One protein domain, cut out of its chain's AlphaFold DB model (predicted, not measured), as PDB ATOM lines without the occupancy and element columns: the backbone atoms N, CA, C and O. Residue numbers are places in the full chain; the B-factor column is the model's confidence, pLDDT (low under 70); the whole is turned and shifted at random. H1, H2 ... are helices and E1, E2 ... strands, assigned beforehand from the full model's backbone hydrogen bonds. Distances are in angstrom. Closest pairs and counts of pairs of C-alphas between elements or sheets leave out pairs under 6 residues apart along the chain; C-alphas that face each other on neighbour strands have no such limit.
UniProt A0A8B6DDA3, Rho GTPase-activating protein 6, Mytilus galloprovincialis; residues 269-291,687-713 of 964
ATOM      1  N   LEU A 269     339.507 352.972 467.760       71.62
ATOM      2  CA  LEU A 269     340.774 352.260 467.583       71.62
ATOM      3  C   LEU A 269     341.365 352.409 466.176       71.62
ATOM      4  O   LEU A 269     342.526 352.060 465.992       71.62
ATOM      5  N   TRP A 270     340.587 352.899 465.208       77.25
ATOM      6  CA  TRP A 270     340.983 353.032 463.812       77.25
ATOM      7  C   TRP A 270     340.801 354.455 463.286       77.25
ATOM      8  O   TRP A 270     339.831 355.131 463.630       77.25
ATOM      9  N   SER A 271     341.689 354.859 462.381       80.44
ATOM     10  CA  SER A 271     341.646 356.122 461.643       80.44
ATOM     11  C   SER A 271     341.880 355.894 460.141       80.44
ATOM     12  O   SER A 271     342.734 355.079 459.780       80.44
ATOM     13  N   PRO A 272     341.153 356.594 459.248       81.88
ATOM     14  CA  PRO A 272     341.387 356.521 457.810       81.88
ATOM     15  C   PRO A 272     342.629 357.336 457.421       81.88
ATOM     16  O   PRO A 272     342.714 358.524 457.720       81.88
ATOM     17  N   GLU A 273     343.558 356.721 456.692       73.94
ATOM     18  CA  GLU A 273     344.797 357.358 456.206       73.94
ATOM     19  C   GLU A 273     344.667 357.928 454.780       73.94
ATOM     20  O   GLU A 273     345.627 358.453 454.222       73.94
ATOM     21  N   GLY A 274     343.487 357.799 454.163       72.31
ATOM     22  CA  GLY A 274     343.292 358.017 452.727       72.31
ATOM     23  C   GLY A 274     343.583 356.755 451.907       72.31
ATOM     24  O   GLY A 274     343.880 355.700 452.457       72.31
ATOM     25  N   ASN A 275     343.436 356.829 450.579       74.00
ATOM     26  CA  ASN A 275     343.628 355.701 449.647       74.00
ATOM     27  C   ASN A 275     342.910 354.395 450.061       74.00
ATOM     28  O   ASN A 275     343.439 353.300 449.877       74.00
ATOM     29  N   CYS A 276     341.710 354.511 450.647       78.38
ATOM     30  CA  CYS A 276     340.932 353.400 451.219       78.38
ATOM     31  C   CYS A 276     341.709 352.550 452.256       78.38
ATOM     32  O   CYS A 276     341.422 351.365 452.445       78.38
ATOM     33  N   CYS A 277     342.709 353.145 452.913       78.00
ATOM     34  CA  CYS A 277     343.534 352.539 453.950       78.00
ATOM     35  C   CYS A 277     343.103 353.010 455.343       78.00
ATOM     36  O   CYS A 277     342.845 354.194 455.564       78.00
ATOM     37  N   TRP A 278     343.083 352.080 456.293       82.38
ATOM     38  CA  TRP A 278     342.703 352.303 457.684       82.38
ATOM     39  C   TRP A 278     343.802 351.775 458.598       82.38
ATOM     40  O   TRP A 278     344.154 350.597 458.510       82.38
ATOM     41  N   CYS A 279     344.340 352.617 459.477       81.38
ATOM     42  CA  CYS A 279     345.314 352.208 460.486       81.38
ATOM     43  C   CYS A 279     344.675 352.113 461.869       81.38
ATOM     44  O   CYS A 279     343.729 352.834 462.182       81.38
ATOM     45  N   ASN A 280     345.181 351.198 462.690       81.38
ATOM     46  CA  ASN A 280     344.826 351.054 464.093       81.38
ATOM     47  C   ASN A 280     345.847 351.798 464.976       81.38
ATOM     48  O   ASN A 280     347.024 351.848 464.622       81.38
ATOM     49  N   VAL A 281     345.465 352.262 466.172       72.94
ATOM     50  CA  VAL A 281     346.433 352.741 467.192       72.94
ATOM     51  C   VAL A 281     347.493 351.693 467.570       72.94
ATOM     52  O   VAL A 281     348.571 352.051 468.029       72.94
ATOM     53  N   SER A 282     347.238 350.402 467.334       73.44
ATOM     54  CA  SER A 282     348.224 349.311 467.422       73.44
ATOM     55  C   SER A 282     349.024 349.066 466.125       73.44
ATOM     56  O   SER A 282     349.485 347.950 465.899       73.44
ATOM     57  N   GLY A 283     349.127 350.046 465.221       68.19
ATOM     58  CA  GLY A 283     349.946 349.996 463.997       68.19
ATOM     59  C   GLY A 283     349.435 349.097 462.860       68.19
ATOM     60  O   GLY A 283     349.995 349.113 461.767       68.19
ATOM     61  N   ARG A 284     348.365 348.318 463.070       77.12
ATOM     62  CA  ARG A 284     347.788 347.442 462.033       77.12
ATOM     63  C   ARG A 284     347.161 348.264 460.910       77.12
ATOM     64  O   ARG A 284     346.309 349.102 461.190       77.12
ATOM     65  N   LYS A 285     347.513 347.975 459.655       79.62
ATOM     66  CA  LYS A 285     346.978 348.648 458.462       79.62
ATOM     67  C   LYS A 285     346.099 347.705 457.639       79.62
ATOM     68  O   LYS A 285     346.522 346.612 457.279       79.62
ATOM     69  N   VAL A 286     344.882 348.144 457.334       80.81
ATOM     70  CA  VAL A 286     343.897 347.447 456.495       80.81
ATOM     71  C   VAL A 286     343.701 348.245 455.212       80.81
ATOM     72  O   VAL A 286     343.411 349.437 455.262       80.81
ATOM     73  N   VAL A 287     343.834 347.587 454.060       82.38
ATOM     74  CA  VAL A 287     343.515 348.166 452.746       82.38
ATOM     75  C   VAL A 287     342.175 347.600 452.291       82.38
ATOM     76  O   VAL A 287     342.039 346.385 452.127       82.38
ATOM     77  N   LEU A 288     341.175 348.460 452.099       81.06
ATOM     78  CA  LEU A 288     339.851 348.023 451.666       81.06
ATOM     79  C   LEU A 288     339.897 347.556 450.207       81.06
ATOM     80  O   LEU A 288     340.292 348.295 449.307       81.06
ATOM     81  N   LYS A 289     339.443 346.326 449.976       81.69
ATOM     82  CA  LYS A 289     339.207 345.772 448.637       81.69
ATOM     83  C   LYS A 289     337.741 345.992 448.233       81.69
ATOM     84  O   LYS A 289     336.886 346.061 449.126       81.69
ATOM     85  N   PRO A 290     337.428 346.067 446.925       81.31
ATOM     86  CA  PRO A 290     336.055 345.945 446.447       81.31
ATOM     87  C   PRO A 290     335.393 344.668 446.981       81.31
ATOM     88  O   PRO A 290     336.063 343.660 447.218       81.31
ATOM     89  N   SER A 291     334.083 344.715 447.214       80.00
ATOM     90  CA  SER A 291     333.353 343.632 447.890       80.00
ATOM     91  C   SER A 291     331.927 343.497 447.378       80.00
ATOM     92  O   SER A 291     331.296 344.506 447.062       80.00
ATOM     93  N   ALA A 687     335.868 350.124 446.630       82.44
ATOM     94  CA  ALA A 687     336.545 350.390 447.904       82.44
ATOM     95  C   ALA A 687     336.320 351.824 448.429       82.44
ATOM     96  O   ALA A 687     336.175 352.011 449.633       82.44
ATOM     97  N   ILE A 688     336.193 352.811 447.532       84.31
ATOM     98  CA  ILE A 688     335.915 354.222 447.860       84.31
ATOM     99  C   ILE A 688     334.551 354.380 448.555       84.31
ATOM    100  O   ILE A 688     334.444 355.068 449.566       84.31
ATOM    101  N   LEU A 689     333.505 353.702 448.067       84.44
ATOM    102  CA  LEU A 689     332.193 353.730 448.724       84.44
ATOM    103  C   LEU A 689     332.218 352.960 450.048       84.44
ATOM    104  O   LEU A 689     331.529 353.344 450.990       84.44
ATOM    105  N   ARG A 690     333.035 351.902 450.154       85.62
ATOM    106  CA  ARG A 690     333.219 351.175 451.419       85.62
ATOM    107  C   ARG A 690     333.956 352.015 452.470       85.62
ATOM    108  O   ARG A 690     333.620 351.939 453.647       85.62
ATOM    109  N   ASP A 691     334.899 352.851 452.048       85.81
ATOM    110  CA  ASP A 691     335.581 353.836 452.890       85.81
ATOM    111  C   ASP A 691     334.612 354.914 453.412       85.81
ATOM    112  O   ASP A 691     334.602 355.217 454.605       85.81
ATOM    113  N   GLU A 692     333.724 355.436 452.556       86.06
ATOM    114  CA  GLU A 692     332.634 356.331 452.977       86.06
ATOM    115  C   GLU A 692     331.664 355.649 453.960       86.06
ATOM    116  O   GLU A 692     331.302 356.247 454.976       86.06
ATOM    117  N   VAL A 693     331.292 354.386 453.711       85.88
ATOM    118  CA  VAL A 693     330.456 353.566 454.611       85.88
ATOM    119  C   VAL A 693     331.091 353.423 455.989       85.88
ATOM    120  O   VAL A 693     330.425 353.669 456.994       85.88
ATOM    121  N   LEU A 694     332.371 353.052 456.052       84.38
ATOM    122  CA  LEU A 694     333.078 352.862 457.318       84.38
ATOM    123  C   LEU A 694     333.262 354.189 458.061       84.38
ATOM    124  O   LEU A 694     333.041 354.232 459.269       84.38
ATOM    125  N   ARG A 695     333.537 355.293 457.354       86.12
ATOM    126  CA  ARG A 695     333.586 356.641 457.944       86.12
ATOM    127  C   ARG A 695     332.268 357.035 458.617       86.12
ATOM    128  O   ARG A 695     332.312 357.510 459.747       86.12
ATOM    129  N   LEU A 696     331.114 356.784 457.990       85.06
ATOM    130  CA  LEU A 696     329.820 357.020 458.645       85.06
ATOM    131  C   LEU A 696     329.549 356.051 459.805       85.06
ATOM    132  O   LEU A 696     328.923 356.448 460.784       85.06
ATOM    133  N   LEU A 697     330.009 354.797 459.732       85.12
ATOM    134  CA  LEU A 697     329.854 353.846 460.839       85.12
ATOM    135  C   LEU A 697     330.707 354.217 462.063       85.12
ATOM    136  O   LEU A 697     330.255 353.979 463.179       85.12
ATOM    137  N   LEU A 698     331.879 354.847 461.896       84.88
ATOM    138  CA  LEU A 698     332.622 355.429 463.027       84.88
ATOM    139  C   LEU A 698     331.853 356.574 463.702       84.88
ATOM    140  O   LEU A 698     331.984 356.761 464.910       84.88
ATOM    141  N   GLU A 699     331.071 357.339 462.936       84.12
ATOM    142  CA  GLU A 699     330.280 358.456 463.460       84.12
ATOM    143  C   GLU A 699     328.992 357.987 464.161       84.12
ATOM    144  O   GLU A 699     328.630 358.552 465.194       84.12
ATOM    145  N   THR A 700     328.304 356.953 463.651       83.25
ATOM    146  CA  THR A 700     327.040 356.478 464.250       83.25
ATOM    147  C   THR A 700     327.196 355.355 465.272       83.25
ATOM    148  O   THR A 700     326.535 355.396 466.307       83.25
ATOM    149  N   ASP A 701     328.033 354.352 464.997       81.00
ATOM    150  CA  ASP A 701     328.079 353.079 465.728       81.00
ATOM    151  C   ASP A 701     329.529 352.525 465.787       81.00
ATOM    152  O   ASP A 701     329.804 351.455 465.224       81.00
ATOM    153  N   PRO A 702     330.479 353.226 466.446       79.25
ATOM    154  CA  PRO A 702     331.920 352.961 466.331       79.25
ATOM    155  C   PRO A 702     332.343 351.540 466.726       79.25
ATOM    156  O   PRO A 702     333.249 350.989 466.100       79.25
ATOM    157  N   ASP A 703     331.658 350.913 467.688       78.88
ATOM    158  CA  ASP A 703     331.888 349.509 468.065       78.88
ATOM    159  C   ASP A 703     331.711 348.566 466.859       78.88
ATOM    160  O   ASP A 703     332.476 347.621 466.666       78.88
ATOM    161  N   THR A 704     330.714 348.830 466.006       81.12
ATOM    162  CA  THR A 704     330.446 348.005 464.818       81.12
ATOM    163  C   THR A 704     331.523 348.187 463.754       81.12
ATOM    164  O   THR A 704     331.944 347.205 463.145       81.12
ATOM    165  N   ALA A 705     332.026 349.411 463.574       79.25
ATOM    166  CA  ALA A 705     333.111 349.689 462.643       79.25
ATOM    167  C   ALA A 705     334.440 349.070 463.096       79.25
ATOM    168  O   ALA A 705     335.151 348.490 462.278       79.25
ATOM    169  N   ASP A 706     334.761 349.130 464.391       79.00
ATOM    170  CA  ASP A 706     335.948 348.479 464.954       79.00
ATOM    171  C   ASP A 706     335.870 346.947 464.825       79.00
ATOM    172  O   ASP A 706     336.845 346.323 464.409       79.00
ATOM    173  N   HIS A 707     334.708 346.331 465.074       80.44
ATOM    174  CA  HIS A 707     334.504 344.902 464.804       80.44
ATOM    175  C   HIS A 707     334.702 344.540 463.319       80.44
ATOM    176  O   HIS A 707     335.353 343.535 463.022       80.44
ATOM    177  N   LEU A 708     334.197 345.359 462.390       80.31
ATOM    178  CA  LEU A 708     334.377 345.161 460.946       80.31
ATOM    179  C   LEU A 708     335.846 345.294 460.527       80.31
ATOM    180  O   LEU A 708     336.398 344.372 459.928       80.31
ATOM    181  N   LEU A 709     336.512 346.387 460.902       79.19
ATOM    182  CA  LEU A 709     337.921 346.633 460.582       79.19
ATOM    183  C   LEU A 709     338.846 345.578 461.212       79.19
ATOM    184  O   LEU A 709     339.788 345.125 460.561       79.19
ATOM    185  N   LYS A 710     338.535 345.092 462.422       77.56
ATOM    186  CA  LYS A 710     339.212 343.930 463.024       77.56
ATOM    187  C   LYS A 710     339.023 342.653 462.205       77.56
ATOM    188  O   LYS A 710     339.999 341.927 462.047       77.56
ATOM    189  N   SER A 711     337.832 342.399 461.653       74.88
ATOM    190  CA  SER A 711     337.585 341.225 460.797       74.88
ATOM    191  C   SER A 711     338.347 341.286 459.466       74.88
ATOM    192  O   SER A 711     338.965 340.302 459.068       74.88
ATOM    193  N   PHE A 712     338.433 342.460 458.831       74.00
ATOM    194  CA  PHE A 712     339.256 342.647 457.626       74.00
ATOM    195  C   PHE A 712     340.759 342.564 457.943       74.00
ATOM    196  O   PHE A 712     341.553 342.141 457.107       74.00
ATOM    197  N   GLY A 713     341.154 342.934 459.166       57.31
ATOM    198  CA  GLY A 713     342.513 342.777 459.677       57.31
ATOM    199  C   GLY A 713     342.912 341.338 460.030       57.31
ATOM    200  O   GLY A 713     344.106 341.082 460.138       57.31
TER     201      GLY A 713
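Overview. This is residues 269 to 291 and 687 to 713 of the 964 residues of the protein "Rho GTPase-activating protein 6" of Mytilus galloprovincialis (UniProt A0A8B6DDA3). A small sheet of three strands has one face covered by a helical hairpin, H1 and H2, and its other face bare. The printed part has 50 residues, with E1, E2, E3, H1, H2 along the chain; the sheet, in that order, is a meander, each strand the antiparallel neighbour of the one before. The class is mixed, in two layers; the whole is compact, radius of gyration of the C-alphas 9.6 A, spans 24 by 22 by 17 A.

Along the chain. Find C-alpha 270 at (340.983, 353.032, 463.812), where E1, residues 270 to 274, begins; E2 is 277 to 280 and E3 285 to 287. H1, residues 687 to 700, runs 19.9 A; H2, 702 to 713, runs 16.1 A to C-alpha 713 at (342.513, 342.777, 459.677).

Arrangement. Within hydrogen-bond range, hairpin E1 and E2 has N 271 and O 279, 2.9 A; hairpin E2 and E3 has N 286 and O 278, 2.8 A. H1 is on the sheet, height 10.1 A, over E1 and E2. H2 is on the same face, height 8.8 A. H1 and H2 touch, closest C-alphas Leu 697 and Ala 705, 5.6 A. Both helices have every O i to N i+4 pair within range.

Size, cuts and confidence. Residues 292 to 686 are not printed; C-alphas 291 and 687 are 7.5 A apart across the cut. Residues 283 and 713 have pLDDT under 70.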